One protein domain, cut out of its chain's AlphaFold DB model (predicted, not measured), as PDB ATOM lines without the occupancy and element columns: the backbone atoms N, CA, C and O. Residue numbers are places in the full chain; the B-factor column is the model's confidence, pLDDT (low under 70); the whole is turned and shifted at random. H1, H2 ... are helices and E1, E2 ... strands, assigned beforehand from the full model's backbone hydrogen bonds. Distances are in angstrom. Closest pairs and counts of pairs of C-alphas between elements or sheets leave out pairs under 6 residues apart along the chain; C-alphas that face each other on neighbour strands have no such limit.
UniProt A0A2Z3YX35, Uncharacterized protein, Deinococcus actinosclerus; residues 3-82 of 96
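AT A GLANCE: This is residues 3 to 82 of the 96 residues of an uncharacterized protein of Deinococcus actinosclerus (UniProt A0A2Z3YX35). Picture one sheet of five strands, strongly twisted and curled like part of a barrel, with a single helix, H1, packed slantwise over one face. The helix has its most pairs of C-alphas within 10 A with the two edge strands, E1 and E2. The printed part has 80 residues, with one named helix and five named strands in the chain order E1 E2 H1 E3 E4 E5; the class is mixed, helices and strands. The sheet is mixed too, in the order E1 E3 E4 E5 E2, with only E1 and E3 parallel. The whole is compact and rounded, with a radius of gyration of the C-alphas of 12.1 A and spans of 31 by 25 by 23 A.

HOW THE PARTS SIT: Start in the sheet with E3, residues 46 to 53, E4, residues 56 to 65, and E5, residues 73 to 81: they form a meander, each strand the antiparallel neighbour of the one before. E3 and E4 are a hairpin, and there you find N 49 and O 60 2.8 A apart. E4 and E5 are a hairpin too, with N 63 and O 76 at 2.8 A. Beyond E5 look for the edge strand E2, residues 15 to 20, antiparallel to it, with N 18 and O 75 at 2.8 A. At the other edge E1, residues 3 to 7, is parallel to E3, with N 4 and O 50 at 2.9 A. H1, residues 29 to 43, is on the sheet at a height of 7.4 A. It lies over E4, and only just not over E1 and E2, on each of which 2 of its C-alphas fall; on the local plane it stands at 53 degrees to E4, slantwise to the strands. Its closest C-alphas to E1 are those of Asp 33 and Leu 4, 5.5 A apart; to E2, those of Ile 34 and Ala 20, 6.4 A. In H1, 10 of 11 O i to N i+4 pairs are within hydrogen-bond range.

IN THESE COORDINATES: Find C-alpha 3 at (134.727, 124.463, 177.582), where E1 begins its 11.0 A; E2 runs 16.1 A. From C-alpha 29 at (130.778, 113.906, 175.044), H1 runs 21.8 A. E3 measures 21.2 A. E4 measures 25.9 A and bends by 57 degrees at residue 61. E5 measures 25.1 A, bends by 53 degrees at residue 78, and ends at C-alpha 81, (124.706, 134.542, 175.753).

THE WHOLE: The two C-alphas farthest apart, those of Gly 56 and Gln 69, are 34.3 A apart. The printed part has no cut, and no link is long. Check the B-factor column at residues 22 to 27 and 66 to 71: there the model's pLDDT is under 70, against a mean of 85.5 for the printed part.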
ATOM      1  N   GLU A   3     135.559 124.554 178.784       95.06
ATOM      2  CA  GLU A   3     134.727 124.463 177.582       95.06
ATOM      3  C   GLU A   3     134.031 123.111 177.511       95.06
ATOM      4  O   GLU A   3     134.674 122.092 177.264       95.06
ATOM      5  N   LEU A   4     132.712 123.122 177.701       94.75
ATOM      6  CA  LEU A   4     131.899 121.922 177.569       94.75
ATOM      7  C   LEU A   4     131.684 121.621 176.086       94.75
ATOM      8  O   LEU A   4     131.293 122.497 175.302       94.75
ATOM      9  N   GLN A   5     131.935 120.376 175.712       93.06
ATOM     10  CA  GLN A   5     131.835 119.888 174.342       93.06
ATOM     11  C   GLN A   5     130.377 119.586 173.958       93.06
ATOM     12  O   GLN A   5     130.016 119.604 172.777       93.06
ATOM     13  N   GLY A   6     129.520 119.336 174.950       90.50
ATOM     14  CA  GLY A   6     128.103 119.060 174.785       90.50
ATOM     15  C   GLY A   6     127.273 120.270 174.366       90.50
ATOM     16  O   GLY A   6     127.650 121.434 174.514       90.50
ATOM     17  N   THR A   7     126.076 119.972 173.858       91.56
ATOM     18  CA  THR A   7     125.021 120.975 173.696       91.56
ATOM     19  C   THR A   7     124.087 120.897 174.892       91.56
ATOM     20  O   THR A   7     123.539 119.834 175.180       91.56
ATOM     21  N   TYR A   8     123.895 122.021 175.575       91.56
ATOM     22  CA  TYR A   8     123.088 122.101 176.788       91.56
ATOM     23  C   TYR A   8     121.905 123.044 176.602       91.56
ATOM     24  O   TYR A   8     121.927 123.964 175.781       91.56
ATOM     25  N   THR A   9     120.887 122.838 177.432       91.06
ATOM     26  CA  THR A   9     119.724 123.718 177.518       91.06
ATOM     27  C   THR A   9     119.771 124.469 178.839       91.06
ATOM     28  O   THR A   9     119.713 123.866 179.911       91.06
ATOM     29  N   ALA A  10     119.869 125.794 178.766       91.75
ATOM     30  CA  ALA A  10     119.661 126.652 179.922       91.75
ATOM     31  C   ALA A  10     118.162 126.742 180.250       91.75
ATOM     32  O   ALA A  10     117.313 126.801 179.359       91.75
ATOM     33  N   LEU A  11     117.837 126.780 181.539       92.06
ATOM     34  CA  LEU A  11     116.491 127.021 182.040       92.06
ATOM     35  C   LEU A  11     116.037 128.465 181.731       92.06
ATOM     36  O   LEU A  11     116.880 129.364 181.631       92.06
ATOM     37  N   PRO A  12     114.715 128.737 181.675       89.06
ATOM     38  CA  PRO A  12     114.178 130.068 181.355       89.06
ATOM     39  C   PRO A  12     114.654 131.197 182.281       89.06
ATOM     40  O   PRO A  12     114.723 132.355 181.881       89.06
ATOM     41  N   ASN A  13     115.036 130.870 183.516       91.56
ATOM     42  CA  ASN A  13     115.589 131.809 184.496       91.56
ATOM     43  C   ASN A  13     117.102 132.050 184.330       91.56
ATOM     44  O   ASN A  13     117.755 132.490 185.278       91.56
ATOM     45  N   LYS A  14     117.661 131.762 183.146       91.25
ATOM     46  CA  LYS A  14     119.089 131.901 182.824       91.25
ATOM     47  C   LYS A  14     119.993 131.047 183.712       91.25
ATOM     48  O   LYS A  14     121.103 131.459 184.042       91.25
ATOM     49  N   ARG A  15     119.525 129.866 184.121       94.06
ATOM     50  CA  ARG A  15     120.321 128.922 184.913       94.06
ATOM     51  C   ARG A  15     120.655 127.679 184.115       94.06
ATOM     52  O   ARG A  15     119.792 127.122 183.451       94.06
ATOM     53  N   LEU A  16     121.892 127.222 184.219       94.31
ATOM     54  CA  LEU A  16     122.295 125.897 183.769       94.31
ATOM     55  C   LEU A  16     122.338 124.969 184.980       94.31
ATOM     56  O   LEU A  16     122.797 125.374 186.048       94.31
ATOM     57  N   VAL A  17     121.842 123.745 184.807       91.81
ATOM     58  CA  VAL A  17     121.929 122.666 185.794       91.81
ATOM     59  C   VAL A  17     122.434 121.422 185.071       91.81
ATOM     60  O   VAL A  17     121.790 120.943 184.140       91.81
ATOM     61  N   ILE A  18     123.584 120.910 185.496       90.44
ATOM     62  CA  ILE A  18     124.190 119.678 184.990       90.44
ATOM     63  C   ILE A  18     124.140 118.653 186.115       90.44
ATOM     64  O   ILE A  18     124.671 118.881 187.199       90.44
ATOM     65  N   LEU A  19     123.484 117.526 185.859       87.62
ATOM     66  CA  LEU A  19     123.383 116.431 186.818       87.62
ATOM     67  C   LEU A  19     124.490 115.415 186.539       87.62
ATOM     68  O   LEU A  19     124.447 114.721 185.523       87.62
ATOM     69  N   ALA A  20     125.444 115.285 187.457       81.44
ATOM     70  CA  ALA A  20     126.429 114.212 187.424       81.44
ATOM     71  C   ALA A  20     125.773 112.939 187.973       81.44
ATOM     72  O   ALA A  20     125.824 112.636 189.167       81.44
ATOM     73  N   ARG A  21     125.051 112.227 187.096       71.75
ATOM     74  CA  ARG A  21     124.405 110.963 187.458       71.75
ATOM     75  C   ARG A  21     125.469 109.874 187.619       71.75
ATOM     76  O   ARG A  21     126.244 109.677 186.686       71.75
ATOM     77  N   PRO A  22     125.472 109.120 188.731       61.06
ATOM     78  CA  PRO A  22     126.449 108.057 188.936       61.06
ATOM     79  C   PRO A  22     126.231 106.851 188.007       61.06
ATOM     80  O   PRO A  22     127.183 106.127 187.749       61.06
ATOM     81  N   PHE A  23     125.015 106.622 187.487       55.66
ATOM     82  CA  PHE A  23     124.696 105.471 186.631       55.66
ATOM     83  C   PHE A  23     123.465 105.735 185.730       55.66
ATOM     84  O   PHE A  23     122.536 106.414 186.178       55.66
ATOM     85  N   PRO A  24     123.392 105.167 184.506       56.44
ATOM     86  CA  PRO A  24     124.436 104.408 183.813       56.44
ATOM     87  C   PRO A  24     125.593 105.307 183.374       56.44
ATOM     88  O   PRO A  24     125.428 106.521 183.277       56.44
ATOM     89  N   ALA A  25     126.757 104.692 183.143       55.94
ATOM     90  CA  ALA A  25     127.961 105.375 182.694       55.94
ATOM     91  C   ALA A  25     127.624 106.301 181.523       55.94
ATOM     92  O   ALA A  25     127.219 105.859 180.445       55.94
ATOM     93  N   ALA A  26     127.769 107.597 181.780       61.44
ATOM     94  CA  ALA A  26     127.859 108.599 180.747       61.44
ATOM     95  C   ALA A  26     128.786 108.080 179.641       61.44
ATOM     96  O   ALA A  26     129.888 107.611 179.928       61.44
ATOM     97  N   SER A  27     128.354 108.143 178.386       66.94
ATOM     98  CA  SER A  27     129.190 107.803 177.239       66.94
ATOM     99  C   SER A  27     129.314 109.001 176.305       66.94
ATOM    100  O   SER A  27     128.490 109.920 176.311       66.94
ATOM    101  N   GLY A  28     130.395 109.018 175.527       84.38
ATOM    102  CA  GLY A  28     130.689 110.102 174.596       84.38
ATOM    103  C   GLY A  28     130.963 111.436 175.291       84.38
ATOM    104  O   GLY A  28     131.564 111.491 176.363       84.38
ATOM    105  N   VAL A  29     130.519 112.514 174.650       88.31
ATOM    106  CA  VAL A  29     130.778 113.906 175.044       88.31
ATOM    107  C   VAL A  29     130.340 114.213 176.480       88.31
ATOM    108  O   VAL A  29     131.066 114.874 177.214       88.31
ATOM    109  N   TRP A  30     129.205 113.665 176.924       87.00
ATOM    110  CA  TRP A  30     128.712 113.901 178.283       87.00
ATOM    111  C   TRP A  30     129.678 113.378 179.355       87.00
ATOM    112  O   TRP A  30     129.889 114.038 180.364       87.00
ATOM    113  N   ALA A  31     130.302 112.218 179.135       86.31
ATOM    114  CA  ALA A  31     131.262 111.644 180.081       86.31
ATOM    115  C   ALA A  31     132.514 112.514 180.226       86.31
ATOM    116  O   ALA A  31     133.015 112.706 181.330       86.31
ATOM    117  N   GLN A  32     132.988 113.050 179.098       90.38
ATOM    118  CA  GLN A  32     134.152 113.930 179.041       90.38
ATOM    119  C   GLN A  32     133.872 115.242 179.774       90.38
ATOM    120  O   GLN A  32     134.684 115.673 180.586       90.38
ATOM    121  N   ASP A  33     132.696 115.828 179.546       92.00
ATOM    122  CA  ASP A  33     132.299 117.072 180.200       92.00
ATOM    123  C   ASP A  33     132.134 116.898 181.716       92.00
ATOM    124  O   ASP A  33     132.558 117.766 182.474       92.00
ATOM    125  N   ILE A  34     131.566 115.774 182.177       89.88
ATOM    126  CA  ILE A  34     131.471 115.473 183.615       89.88
ATOM    127  C   ILE A  34     132.859 115.272 184.228       89.88
ATOM    128  O   ILE A  34     133.129 115.871 185.260       89.88
ATOM    129  N   ALA A  35     133.752 114.514 183.585       89.25
ATOM    130  CA  ALA A  35     135.114 114.325 184.087       89.25
ATOM    131  C   ALA A  35     135.890 115.654 184.177       89.25
ATOM    132  O   ALA A  35     136.569 115.908 185.168       89.25
ATOM    133  N   ALA A  36     135.743 116.528 183.177       91.44
ATOM    134  CA  ALA A  36     136.384 117.840 183.176       91.44
ATOM    135  C   ALA A  36     135.772 118.800 184.212       91.44
ATOM    136  O   ALA A  36     136.479 119.626 184.792       91.44
ATOM    137  N   LEU A  37     134.462 118.696 184.468       90.62
ATOM    138  CA  LEU A  37     133.813 119.395 185.577       90.62
ATOM    139  C   LEU A  37     134.335 118.874 186.916       90.62
ATOM    140  O   LEU A  37     134.736 119.683 187.743       90.62
ATOM    141  N   ASP A  38     134.388 117.559 187.117       89.06
ATOM    142  CA  ASP A  38     134.912 116.964 188.346       89.06
ATOM    143  C   ASP A  38     136.335 117.470 188.630       89.06
ATOM    144  O   ASP A  38     136.572 118.025 189.700       89.06
ATOM    145  N   GLU A  39     137.243 117.403 187.652       89.44
ATOM    146  CA  GLU A  39     138.616 117.910 187.787       89.44
ATOM    147  C   GLU A  39     138.664 119.412 188.118       89.44
ATOM    148  O   GLU A  39     139.401 119.842 189.010       89.44
ATOM    149  N   ALA A  40     137.845 120.227 187.447       89.88
ATOM    150  CA  ALA A  40     137.793 121.661 187.713       89.88
ATOM    151  C   ALA A  40     137.266 121.982 189.122       89.88
ATOM    152  O   ALA A  40     137.692 122.974 189.722       89.88
ATOM    153  N   PHE A  41     136.350 121.162 189.645       87.81
ATOM    154  CA  PHE A  41     135.745 121.363 190.958       87.81
ATOM    155  C   PHE A  41     136.567 120.789 192.121       87.81
ATOM    156  O   PHE A  41     136.464 121.309 193.232       87.81
ATOM    157  N   GLU A  42     137.455 119.820 191.876       84.75
ATOM    158  CA  GLU A  42     138.479 119.408 192.854       84.75
ATOM    159  C   GLU A  42     139.436 120.567 193.191       84.75
ATOM    160  O   GLU A  42     139.845 120.742 194.340       84.75
ATOM    161  N   ALA A  43     139.770 121.405 192.202       81.44
ATOM    162  CA  ALA A  43     140.652 122.556 192.396       81.44
ATOM    163  C   ALA A  43     139.935 123.796 192.968       81.44
ATOM    164  O   ALA A  43     140.571 124.639 193.607       81.44
ATOM    165  N   ALA A  44     138.628 123.948 192.722       80.69
ATOM    166  CA  ALA A  44     137.870 125.131 193.119       80.69
ATOM    167  C   ALA A  44     136.367 124.860 193.288       80.69
ATOM    168  O   ALA A  44     135.723 124.253 192.449       80.69
ATOM    169  N   ASN A  45     135.732 125.480 194.284       84.06
ATOM    170  CA  ASN A  45     134.277 125.361 194.497       84.06
ATOM    171  C   ASN A  45     133.406 126.052 193.425       84.06
ATOM    172  O   ASN A  45     132.175 126.055 193.530       84.06
ATOM    173  N   ARG A  46     134.018 126.715 192.436       88.56
ATOM    174  CA  ARG A  46     133.337 127.424 191.348       88.56
ATOM    175  C   ARG A  46     134.145 127.301 190.067       88.56
ATOM    176  O   ARG A  46     135.353 127.520 190.088       88.56
ATOM    177  N   CYS A  47     133.463 127.066 188.952       92.00
ATOM    178  CA  CYS A  47     134.089 126.986 187.638       92.00
ATOM    179  C   CYS A  47     133.329 127.848 186.629       92.00
ATOM    180  O   CYS A  47     132.101 127.801 186.549       92.00
ATOM    181  N   GLU A  48     134.056 128.662 185.866       94.50
ATOM    182  CA  GLU A  48     133.489 129.374 184.724       94.50
ATOM    183  C   GLU A  48     133.440 128.437 183.521       94.50
ATOM    184  O   GLU A  48     134.474 127.898 183.130       94.50
ATOM    185  N   VAL A  49     132.259 128.262 182.934       95.00
ATOM    186  CA  VAL A  49     132.010 127.361 181.811       95.00
ATOM    187  C   VAL A  49     131.589 128.123 180.565       95.00
ATOM    188  O   VAL A  49     130.899 129.141 180.645       95.00
ATOM    189  N   ARG A  50     131.935 127.576 179.404       96.00
ATOM    190  CA  ARG A  50     131.421 127.967 178.091       96.00
ATOM    191  C   ARG A  50     130.854 126.739 177.397       96.00
ATOM    192  O   ARG A  50     131.485 125.689 177.413       96.00
ATOM    193  N   PHE A  51     129.682 126.865 176.787       94.44
ATOM    194  CA  PHE A  51     128.991 125.735 176.168       94.44
ATOM    195  C   PHE A  51     128.103 126.170 175.003       94.44
ATOM    196  O   PHE A  51     127.749 127.347 174.854       94.44
ATOM    197  N   ARG A  52     127.742 125.202 174.158       94.06
ATOM    198  CA  ARG A  52     126.838 125.411 173.024       94.06
ATOM    199  C   ARG A  52     125.393 125.185 173.446       94.06
ATOM    200  O   ARG A  52     125.082 124.266 174.197       94.06
ATOM    201  N   THR A  53     124.504 126.002 172.903       91.88
ATOM    202  CA  THR A  53     123.054 125.793 172.926       91.88
ATOM    203  C   THR A  53     122.536 125.813 171.487       91.88
ATOM    204  O   THR A  53     123.227 126.347 170.612       91.88
ATOM    205  N   PRO A  54     121.310 125.331 171.221       88.94
ATOM    206  CA  PRO A  54     120.678 125.492 169.910       88.94
ATOM    207  C   PRO A  54     120.562 126.956 169.445       88.94
ATOM    208  O   PRO A  54     120.424 127.212 168.255       88.94
ATOM    209  N   PHE A  55     120.637 127.918 170.371       88.38
ATOM    210  CA  PHE A  55     120.481 129.351 170.106       88.38
ATOM    211  C   PHE A  55     121.813 130.113 170.030       88.38
ATOM    212  O   PHE A  55     121.817 131.315 169.776       88.38
ATOM    213  N   GLY A  56     122.944 129.443 170.270       90.50
ATOM    214  CA  GLY A  56     124.270 130.057 170.263       90.50
ATOM    215  C   GLY A  56     125.128 129.675 171.467       90.50
ATOM    216  O   GLY A  56     124.781 128.799 172.261       90.50
ATOM    217  N   LEU A  57     126.278 130.337 171.589       93.31
ATOM    218  CA  LEU A  57     127.214 130.124 172.689       93.31
ATOM    219  C   LEU A  57     126.751 130.852 173.948       93.31
ATOM    220  O   LEU A  57     126.412 132.038 173.912       93.31
ATOM    221  N   MET A  58     126.804 130.147 175.070       95.31
ATOM    222  CA  MET A  58     126.584 130.716 176.391       95.31
ATOM    223  C   MET A  58     127.810 130.493 177.272       95.31
ATOM    224  O   MET A  58     128.581 129.554 177.068       95.31
ATOM    225  N   ALA A  59     127.979 131.366 178.257       95.94
ATOM    226  CA  ALA A  59     128.954 131.198 179.320       95.94
ATOM    227  C   ALA A  59     128.342 131.560 180.667       95.94
ATOM    228  O   ALA A  59     127.320 132.247 180.732       95.94
ATOM    229  N   GLY A  60     128.954 131.081 181.738       94.94
ATOM    230  CA  GLY A  60     128.512 131.384 183.087       94.94
ATOM    231  C   GLY A  60     129.399 130.761 184.143       94.94
ATOM    232  O   GLY A  60     130.348 130.054 183.829       94.94
ATOM    233  N   GLN A  61     129.077 131.003 185.408       95.19
ATOM    234  CA  GLN A  61     129.792 130.399 186.528       95.19
ATOM    235  C   GLN A  61     128.911 129.344 187.187       95.19
ATOM    236  O   GLN A  61     127.841 129.678 187.698       95.19
ATOM    237  N   LEU A  62     129.376 128.097 187.193       94.81
ATOM    238  CA  LEU A  62     128.751 126.995 187.913       94.81
ATOM    239  C   LEU A  62     129.329 126.873 189.322       94.81
ATOM    240  O   LEU A  62     130.484 127.219 189.583       94.81
ATOM    241  N   GLN A  63     128.509 126.347 190.220       92.69
ATOM    242  CA  GLN A  63     128.850 125.961 191.580       92.69
ATOM    243  C   GLN A  63     128.313 124.555 191.823       92.69
ATOM    244  O   GLN A  63     127.263 124.185 191.291       92.69
ATOM    245  N   GLU A  64     129.005 123.776 192.640       88.69
ATOM    246  CA  GLU A  64     128.517 122.461 193.027       88.69
ATOM    247  C   GLU A  64     127.448 122.593 194.125       88.69
ATOM    248  O   GLU A  64     127.712 123.106 195.216       88.69
ATOM    249  N   LYS A  65     126.228 122.120 193.853       81.25
ATOM    250  CA  LYS A  65     125.182 121.900 194.860       81.25
ATOM    251  C   LYS A  65     124.982 120.401 195.039       81.25
ATOM    252  O   LYS A  65     124.767 119.678 194.071       81.25
ATOM    253  N   ASN A  66     124.948 119.959 196.291       67.94
ATOM    254  CA  ASN A  66     124.644 118.586 196.716       67.94
ATOM    255  C   ASN A  66     125.765 117.549 196.532       67.94
ATOM    256  O   ASN A  66     125.551 116.480 195.973       67.94
ATOM    257  N   ALA A  67     126.924 117.796 197.143       58.94
ATOM    258  CA  ALA A  67     127.967 116.779 197.295       58.94
ATOM    259  C   ALA A  67     127.621 115.651 198.303       58.94
ATOM    260  O   ALA A  67     128.285 114.620 198.311       58.94
ATOM    261  N   ARG A  68     126.621 115.823 199.196       56.88
ATOM    262  CA  ARG A  68     126.472 114.958 200.394       56.88
ATOM    263  C   ARG A  68     125.127 114.266 200.654       56.88
ATOM    264  O   ARG A  68     125.151 113.277 201.377       56.88
ATOM    265  N   GLN A  69     123.981 114.730 200.142       51.44
ATOM    266  CA  GLN A  69     122.682 114.286 200.696       51.44
ATOM    267  C   GLN A  69     121.914 113.246 199.857       51.44
ATOM    268  O   GLN A  69     121.194 112.446 200.438       51.44
ATOM    269  N   ASP A  70     122.129 113.179 198.536       56.44
ATOM    270  CA  ASP A  70     121.321 112.328 197.631       56.44
ATOM    271  C   ASP A  70     122.143 111.465 196.649       56.44
ATOM    272  O   ASP A  70     121.625 110.953 195.659       56.44
ATOM    273  N   ARG A  71     123.458 111.320 196.879       64.81
ATOM    274  CA  ARG A  71     124.434 110.682 195.954       64.81
ATOM    275  C   ARG A  71     124.481 111.273 194.532       64.81
ATOM    276  O   ARG A  71     125.255 110.792 193.710       64.81
ATOM    277  N   MET A  72     123.694 112.305 194.237       74.38
ATOM    278  CA  MET A  72     123.628 112.957 192.936       74.38
ATOM    279  C   MET A  72     124.240 114.353 193.031       74.38
ATOM    280  O   MET A  72     123.606 115.287 193.527       74.38
ATOM    281  N   ARG A  73     125.477 114.483 192.546       82.94
ATOM    282  CA  ARG A  73     126.147 115.781 192.425       82.94
ATOM    283  C   ARG A  73     125.473 116.590 191.321       82.94
ATOM    284  O   ARG A  73     125.107 116.057 190.267       82.94
ATOM    285  N   SER A  74     125.301 117.885 191.556       87.88
ATOM    286  CA  SER A  74     124.787 118.805 190.546       87.88
ATOM    287  C   SER A  74     125.664 120.040 190.445       87.88
ATOM    288  O   SER A  74     126.067 120.611 191.456       87.88
ATOM    289  N   PHE A  75     125.936 120.465 189.218       90.62
ATOM    290  CA  PHE A  75     126.620 121.717 188.930       90.62
ATOM    291  C   PHE A  75     125.587 122.714 188.431       90.62
ATOM    292  O   PHE A  75     124.917 122.470 187.427       90.62
ATOM    293  N   GLU A  76     125.430 123.831 189.131       93.19
ATOM    294  CA  GLU A  76     124.422 124.830 188.798       93.19
ATOM    295  C   GLU A  76     124.955 126.255 188.827       93.19
ATOM    296  O   GLU A  76     125.819 126.608 189.626       93.19
ATOM    297  N   GLY A  77     124.410 127.109 187.967       94.25
ATOM    298  CA  GLY A  77     124.871 128.486 187.890       94.25
ATOM    299  C   GLY A  77     124.106 129.344 186.905       94.25
ATOM    300  O   GLY A  77     123.305 128.841 186.119       94.25
ATOM    301  N   TYR A  78     124.347 130.651 186.969       95.88
ATOM    302  CA  TYR A  78     123.769 131.610 186.032       95.88
ATOM    303  C   TYR A  78     124.603 131.692 184.761       95.88
ATOM    304  O   TYR A  78     125.833 131.691 184.822       95.88
ATOM    305  N   VAL A  79     123.918 131.785 183.624       95.69
ATOM    306  CA  VAL A  79     124.511 131.767 182.287       95.69
ATOM    307  C   VAL A  79     123.937 132.880 181.415       95.69
ATOM    308  O   VAL A  79     122.785 133.290 181.562       95.69
ATOM    309  N   TRP A  80     124.734 133.372 180.476       95.00
ATOM    310  CA  TRP A  80     124.359 134.425 179.537       95.00
ATOM    311  C   TRP A  80     124.893 134.114 178.143       95.00
ATOM    312  O   TRP A  80     125.901 133.426 177.985       95.00
ATOM    313  N   PHE A  81     124.209 134.626 177.120       93.00
ATOM    314  CA  PHE A  81     124.706 134.542 175.753       93.00
ATOM    315  C   PHE A  81     125.999 135.333 175.619       93.00
ATOM    316  O   PHE A  81     126.093 136.488 176.049       93.00
ATOM    317  N   LEU A  82     126.988 134.709 174.995       89.44
ATOM    318  CA  LEU A  82     128.160 135.425 174.535       89.44
ATOM    319  C   LEU A  82     127.771 136.219 173.292       89.44
ATOM    320  O   LEU A  82     127.090 135.706 172.401       89.44
TER     321      LEU A  82